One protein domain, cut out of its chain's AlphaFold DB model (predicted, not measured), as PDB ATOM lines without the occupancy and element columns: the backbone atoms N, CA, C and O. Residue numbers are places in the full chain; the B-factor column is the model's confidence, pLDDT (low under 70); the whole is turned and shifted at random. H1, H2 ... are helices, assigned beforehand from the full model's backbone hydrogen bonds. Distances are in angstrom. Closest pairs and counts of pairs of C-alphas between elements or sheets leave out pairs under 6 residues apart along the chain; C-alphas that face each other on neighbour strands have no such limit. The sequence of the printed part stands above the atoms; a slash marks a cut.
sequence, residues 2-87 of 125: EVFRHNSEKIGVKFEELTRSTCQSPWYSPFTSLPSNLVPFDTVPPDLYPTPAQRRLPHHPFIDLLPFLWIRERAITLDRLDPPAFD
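Overview. This is residues 2 to 87 of the 125 residues of an uncharacterized protein of Lentithecium fluviatile CBS 122367 (UniProt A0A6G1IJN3). The domain has little regular structure: it is mostly loop, with the longest helix, H4, packed on short H3, and H1 and short H2 apart from that pair. A wide loop, residues 20 to 51, joins H2 to H3. The printed part has 86 residues, 29 of them in four named helices, in order H1 H2 H3 H4; no named strand; class all helix. It is compact, radius of gyration of the C-alphas 12.4 A, spanning 36 by 33 by 24 A.

Arrangement. H4, residues 69 to 78, touches H3, residues 52 to 56; their closest C-alphas, Glu 73 and Ala 53, are 5.4 A apart. H1, residues 2 to 10, and H2, residues 15 to 19, only just touch, only at the corner by their link, with 3 pairs of C-alphas within 8 A, the closest Arg 5 and Phe 15 at 5.8 A. H1 and H2 are each apart from H3 and H4. Each O i to N i+4 pair is within hydrogen-bond range in H1, H3 and H4; H2 has 0 of 1, but 2 of 2 O i to N i+3 pairs.

Along the chain. H4 is 14.3 A long, ending at C-alpha 78 (139.956, 100.379, 207.382). H1 is 13.1 A, from C-alpha 2 (130.893, 125.467, 211.274); H2 is 7.7 A and H3 6.4 A.

Size, cuts and confidence. The C-alphas farthest apart, Asp 42 and Pro 83, are 37.1 A apart. The printed part has no cut. The links H2 to H3 and H3 to H4 are long. pLDDT is under 70 at residues 31 to 39.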
ATOM      1  N   GLU A   2     131.149 124.588 212.436       85.69
ATOM      2  CA  GLU A   2     130.893 125.467 211.274       85.69
ATOM      3  C   GLU A   2     131.592 124.998 209.980       85.69
ATOM      4  O   GLU A   2     130.977 124.944 208.922       85.69
ATOM      5  N   VAL A   3     132.855 124.578 210.067       89.94
ATOM      6  CA  VAL A   3     133.657 124.119 208.915       89.94
ATOM      7  C   VAL A   3     133.091 122.849 208.262       89.94
ATOM      8  O   VAL A   3     133.066 122.734 207.041       89.94
ATOM      9  N   PHE A   4     132.546 121.932 209.065       91.50
ATOM     10  CA  PHE A   4     131.940 120.691 208.582       91.50
ATOM     11  C   PHE A   4     130.589 120.940 207.904       91.50
ATOM     12  O   PHE A   4     130.268 120.252 206.941       91.50
ATOM     13  N   ARG A   5     129.831 121.952 208.357       92.06
ATOM     14  CA  ARG A   5     128.599 122.406 207.690       92.06
ATOM     15  C   ARG A   5     128.889 122.937 206.285       92.06
ATOM     16  O   ARG A   5     128.239 122.526 205.333       92.06
ATOM     17  N   HIS A   6     129.907 123.783 206.136       92.06
ATOM     18  CA  HIS A   6     130.295 124.299 204.819       92.06
ATOM     19  C   HIS A   6     130.691 123.171 203.854       92.06
ATOM     20  O   HIS A   6     130.278 123.172 202.696       92.06
ATOM     21  N   ASN A   7     131.453 122.177 204.325       94.06
ATOM     22  CA  ASN A   7     131.825 121.038 203.485       94.06
ATOM     23  C   ASN A   7     130.624 120.140 203.156       94.06
ATOM     24  O   ASN A   7     130.566 119.628 202.042       94.06
ATOM     25  N   SER A   8     129.647 119.984 204.063       93.81
ATOM     26  CA  SER A   8     128.452 119.171 203.794       93.81
ATOM     27  C   SER A   8     127.594 119.773 202.682       93.81
ATOM     28  O   SER A   8     127.141 119.054 201.796       93.81
ATOM     29  N   GLU A   9     127.448 121.100 202.672       91.25
ATOM     30  CA  GLU A   9     126.755 121.833 201.607       91.25
ATOM     31  C   GLU A   9     127.431 121.638 200.242       91.25
ATOM     32  O   GLU A   9     126.746 121.411 199.245       91.25
ATOM     33  N   LYS A  10     128.773 121.643 200.188       91.62
ATOM     34  CA  LYS A  10     129.534 121.400 198.946       91.62
ATOM     35  C   LYS A  10     129.350 120.002 198.368       91.62
ATOM     36  O   LYS A  10     129.524 119.828 197.167       91.62
ATOM     37  N   ILE A  11     129.008 119.024 199.203       91.31
ATOM     38  CA  ILE A  11     128.739 117.646 198.778       91.31
ATOM     39  C   ILE A  11     127.239 117.318 198.776       91.31
ATOM     40  O   ILE A  11     126.871 116.149 198.726       91.31
ATOM     41  N   GLY A  12     126.364 118.329 198.850       90.00
ATOM     42  CA  GLY A  12     124.915 118.157 198.728       90.00
ATOM     43  C   GLY A  12     124.239 117.398 199.876       90.00
ATOM     44  O   GLY A  12     123.125 116.913 199.694       90.00
ATOM     45  N   VAL A  13     124.873 117.294 201.049       90.50
ATOM     46  CA  VAL A  13     124.309 116.632 202.238       90.50
ATOM     47  C   VAL A  13     123.810 117.686 203.217       90.50
ATOM     48  O   VAL A  13     124.552 118.599 203.597       90.50
ATOM     49  N   LYS A  14     122.561 117.551 203.675       90.25
ATOM     50  CA  LYS A  14     122.032 118.451 204.703       90.25
ATOM     51  C   LYS A  14     122.721 118.158 206.026       90.25
ATOM     52  O   LYS A  14     122.847 117.003 206.433       90.25
ATOM     53  N   PHE A  15     123.145 119.202 206.727       87.75
ATOM     54  CA  PHE A  15     123.918 119.035 207.957       87.75
ATOM     55  C   PHE A  15     123.156 118.235 209.026       87.75
ATOM     56  O   PHE A  15     123.745 117.465 209.780       87.75
ATOM     57  N   GLU A  16     121.832 118.366 209.058       89.12
ATOM     58  CA  GLU A  16     120.946 117.666 209.984       89.12
ATOM     59  C   GLU A  16     120.959 116.145 209.750       89.12
ATOM     60  O   GLU A  16     120.843 115.366 210.699       89.12
ATOM     61  N   GLU A  17     121.167 115.701 208.508       88.50
ATOM     62  CA  GLU A  17     121.214 114.280 208.147       88.50
ATOM     63  C   GLU A  17     122.454 113.585 208.726       88.50
ATOM     64  O   GLU A  17     122.369 112.416 209.097       88.50
ATOM     65  N   LEU A  18     123.560 114.315 208.927       88.81
ATOM     66  CA  LEU A  18     124.822 113.801 209.491       88.81
ATOM     67  C   LEU A  18     124.721 113.350 210.956       88.81
ATOM     68  O   LEU A  18     125.664 112.765 211.503       88.81
ATOM     69  N   THR A  19     123.611 113.671 211.623       86.81
ATOM     70  CA  THR A  19     123.323 113.200 212.984       86.81
ATOM     71  C   THR A  19     122.784 111.771 212.997       86.81
ATOM     72  O   THR A  19     122.866 111.090 214.018       86.81
ATOM     73  N   ARG A  20     122.261 111.286 211.864       89.50
ATOM     74  CA  ARG A  20     121.638 109.967 211.754       89.50
ATOM     75  C   ARG A  20     122.713 108.913 211.526       89.50
ATOM     76  O   ARG A  20     123.384 108.932 210.502       89.50
ATOM     77  N   SER A  21     122.809 107.924 212.410       85.19
ATOM     78  CA  SER A  21     123.755 106.803 212.261       85.19
ATOM     79  C   SER A  21     123.563 106.001 210.967       85.19
ATOM     80  O   SER A  21     124.511 105.394 210.478       85.19
ATOM     81  N   THR A  22     122.352 106.023 210.402       87.25
ATOM     82  CA  THR A  22     121.985 105.367 209.140       87.25
ATOM     83  C   THR A  22     122.161 106.254 207.905       87.25
ATOM     84  O   THR A  22     121.798 105.837 206.808       87.25
ATOM     85  N   CYS A  23     122.679 107.479 208.055       89.75
ATOM     86  CA  CYS A  23     122.976 108.347 206.920       89.75
ATOM     87  C   CYS A  23     124.061 107.715 206.041       89.75
ATOM     88  O   CYS A  23     125.090 107.250 206.540       89.75
ATOM     89  N   GLN A  24     123.828 107.722 204.732       91.44
ATOM     90  CA  GLN A  24     124.705 107.127 203.735       91.44
ATOM     91  C   GLN A  24     125.349 108.229 202.898       91.44
ATOM     92  O   GLN A  24     124.683 109.195 202.532       91.44
ATOM     93  N   SER A  25     126.639 108.079 202.593       93.19
ATOM     94  CA  SER A  25     127.352 109.019 201.729       93.19
ATOM     95  C   SER A  25     126.656 109.202 200.372       93.19
ATOM     96  O   SER A  25     126.274 108.198 199.763       93.19
ATOM     97  N   PRO A  26     126.559 110.443 199.851       91.19
ATOM     98  CA  PRO A  26     126.026 110.707 198.512       91.19
ATOM     99  C   PRO A  26     126.929 110.144 197.404       91.19
ATOM    100  O   PRO A  26     126.499 109.992 196.263       91.19
ATOM    101  N   TRP A  27     128.189 109.839 197.730       91.38
ATOM    102  CA  TRP A  27     129.156 109.277 196.794       91.38
ATOM    103  C   TRP A  27     129.017 107.770 196.637       91.38
ATOM    104  O   TRP A  27     129.415 107.234 195.600       91.38
ATOM    105  N   TYR A  28     128.477 107.092 197.651       91.62
ATOM    106  CA  TYR A  28     128.314 105.650 197.622       91.62
ATOM    107  C   TYR A  28     127.216 105.257 196.637       91.62
ATOM    108  O   TYR A  28     126.052 105.621 196.790       91.62
ATOM    109  N   SER A  29     127.594 104.468 195.635       84.62
ATOM    110  CA  SER A  29     126.688 103.984 194.603       84.62
ATOM    111  C   SER A  29     126.930 102.484 194.399       84.62
ATOM    112  O   SER A  29     127.858 102.103 193.685       84.62
ATOM    113  N   PRO A  30     126.136 101.608 195.049       72.56
ATOM    114  CA  PRO A  30     126.328 100.156 194.967       72.56
ATOM    115  C   PRO A  30     126.042  99.580 193.574       72.56
ATOM    116  O   PRO A  30     126.483  98.477 193.265       72.56
ATOM    117  N   PHE A  31     125.312 100.320 192.736       69.81
ATOM    118  CA  PHE A  31     124.908  99.909 191.397       69.81
ATOM    119  C   PHE A  31     125.320 100.991 190.398       69.81
ATOM    120  O   PHE A  31     125.055 102.164 190.623       69.81
ATOM    121  N   THR A  32     125.906 100.606 189.263       59.41
ATOM    122  CA  THR A  32     126.304 101.499 188.153       59.41
ATOM    123  C   THR A  32     125.145 102.254 187.483       59.41
ATOM    124  O   THR A  32     125.368 102.988 186.521       59.41
ATOM    125  N   SER A  33     123.907 102.101 187.959       55.22
ATOM    126  CA  SER A  33     122.779 102.940 187.556       55.22
ATOM    127  C   SER A  33     123.026 104.381 187.997       55.22
ATOM    128  O   SER A  33     123.310 104.607 189.174       55.22
ATOM    129  N   LEU A  34     122.899 105.341 187.071       51.53
ATOM    130  CA  LEU A  34     123.010 106.773 187.362       51.53
ATOM    131  C   LEU A  34     122.239 107.120 188.648       51.53
ATOM    132  O   LEU A  34     121.016 106.958 188.674       51.53
ATOM    133  N   PRO A  35     122.913 107.591 189.710       51.62
ATOM    134  CA  PRO A  35     122.218 108.086 190.883       51.62
ATOM    135  C   PRO A  35     121.354 109.279 190.472       51.62
ATOM    136  O   PRO A  35     121.840 110.223 189.851       51.62
ATOM    137  N   SER A  36     120.078 109.258 190.844       50.06
ATOM    138  CA  SER A  36     119.123 110.340 190.577       50.06
ATOM    139  C   SER A  36     119.493 111.672 191.248       50.06
ATOM    140  O   SER A  36     118.911 112.697 190.911       50.06
ATOM    141  N   ASN A  37     120.480 111.668 192.154       54.16
ATOM    142  CA  ASN A  37     120.890 112.806 192.980       54.16
ATOM    143  C   ASN A  37     122.407 113.079 192.912       54.16
ATOM    144  O   ASN A  37     123.003 113.477 193.914       54.16
ATOM    145  N   LEU A  38     123.067 112.813 191.777       63.38
ATOM    146  CA  LEU A  38     124.494 113.119 191.640       63.38
ATOM    147  C   LEU A  38     124.744 114.616 191.854       63.38
ATOM    148  O   LEU A  38     124.249 115.451 191.098       63.38
ATOM    149  N   VAL A  39     125.553 114.945 192.860       68.69
ATOM    150  CA  VAL A  39     126.110 116.290 193.013       68.69
ATOM    151  C   VAL A  39     126.954 116.579 191.768       68.69
ATOM    152  O   VAL A  39     127.857 115.787 191.472       68.69
ATOM    153  N   PRO A  40     126.688 117.666 191.023       73.56
ATOM    154  CA  PRO A  40     127.499 118.020 189.868       73.56
ATOM    155  C   PRO A  40     128.957 118.218 190.301       73.56
ATOM    156  O   PRO A  40     129.248 119.045 191.169       73.56
ATOM    157  N   PHE A  41     129.879 117.435 189.731       76.06
ATOM    158  CA  PHE A  41     131.306 117.446 190.098       76.06
ATOM    159  C   PHE A  41     131.947 118.830 189.945       76.06
ATOM    160  O   PHE A  41     132.861 119.190 190.680       76.06
ATOM    161  N   ASP A  42     131.440 119.608 189.003       79.69
ATOM    162  CA  ASP A  42     131.773 120.992 188.700       79.69
ATOM    163  C   ASP A  42     131.455 121.973 189.842       79.69
ATOM    164  O   ASP A  42     132.047 123.048 189.908       79.69
ATOM    165  N   THR A  43     130.600 121.591 190.795       84.00
ATOM    166  CA  THR A  43     130.283 122.406 191.984       84.00
ATOM    167  C   THR A  43     131.060 121.994 193.241       84.00
ATOM    168  O   THR A  43     131.033 122.702 194.254       84.00
ATOM    169  N   VAL A  44     131.793 120.878 193.173       91.31
ATOM    170  CA  VAL A  44     132.511 120.279 194.305       91.31
ATOM    171  C   VAL A  44     133.983 120.706 194.259       91.31
ATOM    172  O   VAL A  44     134.638 120.549 193.228       91.31
ATOM    173  N   PRO A  45     134.557 121.228 195.355       93.19
ATOM    174  CA  PRO A  45     135.984 121.529 195.417       93.19
ATOM    175  C   PRO A  45     136.852 120.274 195.196       93.19
ATOM    176  O   PRO A  45     136.506 119.213 195.720       93.19
ATOM    177  N   PRO A  46     138.012 120.365 194.511       93.06
ATOM    178  CA  PRO A  46     138.840 119.194 194.195       93.06
ATOM    179  C   PRO A  46     139.264 118.352 195.407       93.06
ATOM    180  O   PRO A  46     139.249 117.124 195.355       93.06
ATOM    181  N   ASP A  47     139.590 118.998 196.527       95.06
ATOM    182  CA  ASP A  47     139.970 118.326 197.779       95.06
ATOM    183  C   ASP A  47     138.788 117.593 198.454       95.06
ATOM    184  O   ASP A  47     139.005 116.793 199.366       95.06
ATOM    185  N   LEU A  48     137.550 117.799 197.978       95.19
ATOM    186  CA  LEU A  48     136.333 117.073 198.363       95.19
ATOM    187  C   LEU A  48     135.843 116.091 197.289       95.19
ATOM    188  O   LEU A  48     134.810 115.450 197.476       95.19
ATOM    189  N   TYR A  49     136.582 115.900 196.191       94.25
ATOM    190  CA  TYR A  49     136.210 114.887 195.204       94.25
ATOM    191  C   TYR A  49     136.124 113.491 195.829       94.25
ATOM    192  O   TYR A  49     136.927 113.160 196.710       94.25
ATOM    193  N   PRO A  50     135.155 112.664 195.399       93.94
ATOM    194  CA  PRO A  50     135.004 111.312 195.899       93.94
ATOM    195  C   PRO A  50     136.177 110.435 195.480       93.94
ATOM    196  O   PRO A  50     136.542 110.368 194.301       93.94
ATOM    197  N   THR A  51     136.709 109.705 196.445       95.44
ATOM    198  CA  THR A  51     137.739 108.698 196.263       95.44
ATOM    199  C   THR A  51     137.132 107.373 195.784       95.44
ATOM    200  O   THR A  51     135.913 107.163 195.858       95.44
ATOM    201  N   PRO A  52     137.957 106.440 195.285       94.88
ATOM    202  CA  PRO A  52     137.488 105.116 194.894       94.88
ATOM    203  C   PRO A  52     136.778 104.340 196.022       94.88
ATOM    204  O   PRO A  52     135.754 103.706 195.753       94.88
ATOM    205  N   ALA A  53     137.264 104.403 197.268       95.75
ATOM    206  CA  ALA A  53     136.605 103.793 198.426       95.75
ATOM    207  C   ALA A  53     135.230 104.411 198.695       95.75
ATOM    208  O   ALA A  53     134.270 103.667 198.878       95.75
ATOM    209  N   GLN A  54     135.098 105.742 198.632       95.12
ATOM    210  CA  GLN A  54     133.808 106.410 198.846       95.12
ATOM    211  C   GLN A  54     132.739 105.955 197.845       95.12
ATOM    212  O   GLN A  54     131.575 105.800 198.198       95.12
ATOM    213  N   ARG A  55     133.125 105.684 196.595       92.88
ATOM    214  CA  ARG A  55     132.168 105.215 195.581       92.88
ATOM    215  C   ARG A  55     131.726 103.769 195.792       92.88
ATOM    216  O   ARG A  55     130.581 103.441 195.498       92.88
ATOM    217  N   ARG A  56     132.629 102.909 196.273       92.00
ATOM    218  CA  ARG A  56     132.440 101.446 196.296       92.00
ATOM    219  C   ARG A  56     132.024 100.874 197.642       92.00
ATOM    220  O   ARG A  56     131.428  99.805 197.673       92.00
ATOM    221  N   LEU A  57     132.387 101.526 198.741       94.06
ATOM    222  CA  LEU A  57     132.204 100.990 200.084       94.06
ATOM    223  C   LEU A  57     131.117 101.789 200.808       94.06
ATOM    224  O   LEU A  57     131.184 103.021 200.826       94.06
ATOM    225  N   PRO A  58     130.114 101.134 201.416       93.06
ATOM    226  CA  PRO A  58     129.090 101.856 202.151       93.06
ATOM    227  C   PRO A  58     129.705 102.523 203.384       93.06
ATOM    228  O   PRO A  58     130.370 101.859 204.165       93.06
ATOM    229  N   HIS A  59     129.475 103.818 203.594       94.56
ATOM    230  CA  HIS A  59     130.025 104.562 204.727       94.56
ATOM    231  C   HIS A  59     129.161 105.784 205.072       94.56
ATOM    232  O   HIS A  59     128.346 106.247 204.269       94.56
ATOM    233  N   HIS A  60     129.357 106.301 206.286       94.94
ATOM    234  CA  HIS A  60     128.682 107.500 206.771       94.94
ATOM    235  C   HIS A  60     129.347 108.772 206.195       94.94
ATOM    236  O   HIS A  60     130.577 108.875 206.261       94.94
ATOM    237  N   PRO A  61     128.585 109.786 205.732       94.69
ATOM    238  CA  PRO A  61     129.143 110.959 205.044       94.69
ATOM    239  C   PRO A  61     130.014 111.883 205.906       94.69
ATOM    240  O   PRO A  61     130.629 112.805 205.392       94.69
ATOM    241  N   PHE A  62     130.105 111.652 207.218       95.12
ATOM    242  CA  PHE A  62     130.991 112.424 208.103       95.12
ATOM    243  C   PHE A  62     132.453 112.406 207.627       95.12
ATOM    244  O   PHE A  62     133.119 113.437 207.675       95.12
ATOM    245  N   ILE A  63     132.933 111.260 207.130       95.56
ATOM    246  CA  ILE A  63     134.302 111.137 206.614       95.56
ATOM    247  C   ILE A  63     134.481 111.995 205.351       95.56
ATOM    248  O   ILE A  63     135.550 112.561 205.137       95.56
ATOM    249  N   ASP A  64     133.425 112.184 204.558       95.75
ATOM    250  CA  ASP A  64     133.452 112.942 203.299       95.75
ATOM    251  C   ASP A  64     133.702 114.434 203.503       95.75
ATOM    252  O   ASP A  64     134.098 115.126 202.568       95.75
ATOM    253  N   LEU A  65     133.498 114.925 204.727       95.31
ATOM    254  CA  LEU A  65     133.678 116.327 205.090       95.31
ATOM    255  C   LEU A  65     135.149 116.704 205.279       95.31
ATOM    256  O   LEU A  65     135.452 117.883 205.450       95.31
ATOM    257  N   LEU A  66     136.063 115.732 205.284       95.94
ATOM    258  CA  LEU A  66     137.493 115.975 205.439       95.94
ATOM    259  C   LEU A  66     138.127 116.307 204.078       95.94
ATOM    260  O   LEU A  66     138.078 115.470 203.174       95.94
ATOM    261  N   PRO A  67     138.835 117.439 203.909       95.88
ATOM    262  CA  PRO A  67     139.481 117.792 202.636       95.88
ATOM    263  C   PRO A  67     140.763 116.987 202.348       95.88
ATOM    264  O   PRO A  67     141.653 117.414 201.623       95.88
ATOM    265  N   PHE A  68     140.891 115.789 202.916       96.31
ATOM    266  CA  PHE A  68     142.069 114.941 202.802       96.31
ATOM    267  C   PHE A  68     141.707 113.642 202.093       96.31
ATOM    268  O   PHE A  68     141.365 112.649 202.733       96.31
ATOM    269  N   LEU A  69     141.815 113.641 200.760       95.81
ATOM    270  CA  LEU A  69     141.530 112.479 199.902       95.81
ATOM    271  C   LEU A  69     142.128 111.171 200.458       95.81
ATOM    272  O   LEU A  69     141.451 110.152 200.541       95.81
ATOM    273  N   TRP A  70     143.388 111.206 200.895       95.62
ATOM    274  CA  TRP A  70     144.098 110.029 201.401       95.62
ATOM    275  C   TRP A  70     143.615 109.560 202.783       95.62
ATOM    276  O   TRP A  70     143.612 108.355 203.032       95.62
ATOM    277  N   ILE A  71     143.187 110.474 203.666       95.62
ATOM    278  CA  ILE A  71     142.583 110.109 204.959       95.62
ATOM    279  C   ILE A  71     141.234 109.448 204.702       95.62
ATOM    280  O   ILE A  71     140.976 108.380 205.246       95.62
ATOM    281  N   ARG A  72     140.404 110.034 203.828       97.38
ATOM    282  CA  ARG A  72     139.076 109.501 203.490       97.38
ATOM    283  C   ARG A  72     139.155 108.092 202.915       97.38
ATOM    284  O   ARG A  72     138.498 107.191 203.431       97.38
ATOM    285  N   GLU A  73     140.010 107.887 201.910       97.81
ATOM    286  CA  GLU A  73     140.227 106.572 201.294       97.81
ATOM    287  C   GLU A  73     140.616 105.518 202.342       97.81
ATOM    288  O   GLU A  73     140.035 104.430 202.385       97.81
ATOM    289  N   ARG A  74     141.572 105.847 203.222       97.62
ATOM    290  CA  ARG A  74     142.076 104.915 204.238       97.62
ATOM    291  C   ARG A  74     141.063 104.654 205.340       97.62
ATOM    292  O   ARG A  74     140.822 103.492 205.637       97.62
ATOM    293  N   ALA A  75     140.458 105.692 205.910       97.31
ATOM    294  CA  ALA A  75     139.484 105.559 206.990       97.31
ATOM    295  C   ALA A  75     138.307 104.673 206.565       97.31
ATOM    296  O   ALA A  75     137.936 103.758 207.291       97.31
ATOM    297  N   ILE A  76     137.775 104.873 205.355       97.69
ATOM    298  CA  ILE A  76     136.679 104.050 204.827       97.69
ATOM    299  C   ILE A  76     137.128 102.607 204.596       97.69
ATOM    300  O   ILE A  76     136.414 101.682 204.966       97.69
ATOM    301  N   THR A  77     138.305 102.398 204.003       97.88
ATOM    302  CA  THR A  77     138.824 101.042 203.763       97.88
ATOM    303  C   THR A  77     139.064 100.288 205.074       97.88
ATOM    304  O   THR A  77     138.717  99.117 205.184       97.88
ATOM    305  N   LEU A  78     139.626 100.959 206.080       97.69
ATOM    306  CA  LEU A  78     139.956 100.379 207.382       97.69
ATOM    307  C   LEU A  78     138.720 100.147 208.273       97.69
ATOM    308  O   LEU A  78     138.696  99.173 209.022       97.69
ATOM    309  N   ASP A  79     137.676 100.974 208.148       96.12
ATOM    310  CA  ASP A  79     136.361 100.780 208.794       96.12
ATOM    311  C   ASP A  79     135.602  99.559 208.231       96.12
ATOM    312  O   ASP A  79     134.615  99.123 208.816       96.12
ATOM    313  N   ARG A  80     136.030  99.000 207.088       95.00
ATOM    314  CA  ARG A  80     135.439  97.789 206.485       95.00
ATOM    315  C   ARG A  80     136.116  96.482 206.887       95.00
ATOM    316  O   ARG A  80     135.633  95.427 206.479       95.00
ATOM    317  N   LEU A  81     137.229  96.534 207.612       96.56
ATOM    318  CA  LEU A  81     137.876  95.322 208.103       96.56
ATOM    319  C   LEU A  81     137.008  94.635 209.163       96.56
ATOM    320  O   LEU A  81     136.151  95.264 209.781       96.56
ATOM    321  N   ASP A  82     137.252  93.343 209.363       94.94
ATOM    322  CA  ASP A  82     136.617  92.547 210.410       94.94
ATOM    323  C   ASP A  82     137.708  91.882 211.276       94.94
ATOM    324  O   ASP A  82     138.347  90.928 210.817       94.94
ATOM    325  N   PRO A  83     138.001  92.411 212.483       94.81
ATOM    326  CA  PRO A  83     137.391  93.602 213.086       94.81
ATOM    327  C   PRO A  83     137.867  94.922 212.433       94.81
ATOM    328  O   PRO A  83     138.952  94.955 211.839       94.81
ATOM    329  N   PRO A  84     137.108  96.031 212.566       96.00
ATOM    330  CA  PRO A  84     137.548  97.353 212.119       96.00
ATOM    331  C   PRO A  84     138.863  97.770 212.786       96.00
ATOM    332  O   PRO A  84     139.085  97.486 213.962       96.00
ATOM    333  N   ALA A  85     139.728  98.482 212.059       97.12
ATOM    334  CA  ALA A  85     141.037  98.875 212.598       97.12
ATOM    335  C   ALA A  85     140.980 100.004 213.646       97.12
ATOM    336  O   ALA A  85     141.991 100.283 214.287       97.12
ATOM    337  N   PHE A  86     139.840 100.686 213.780       95.88
ATOM    338  CA  PHE A  86     139.612 101.781 214.725       95.88
ATOM    339  C   PHE A  86     138.114 101.912 215.040       95.88
ATOM    340  O   PHE A  86     137.270 101.452 214.264       95.88
ATOM    341  N   ASP A  87     137.773 102.578 216.146       94.94
ATOM    342  CA  ASP A  87     136.391 102.952 216.452       94.94
ATOM    343  C   ASP A  87     136.012 104.242 215.702       94.94
ATOM    344  O   ASP A  87     136.568 105.323 215.909       94.94
TER     345      ASP A  87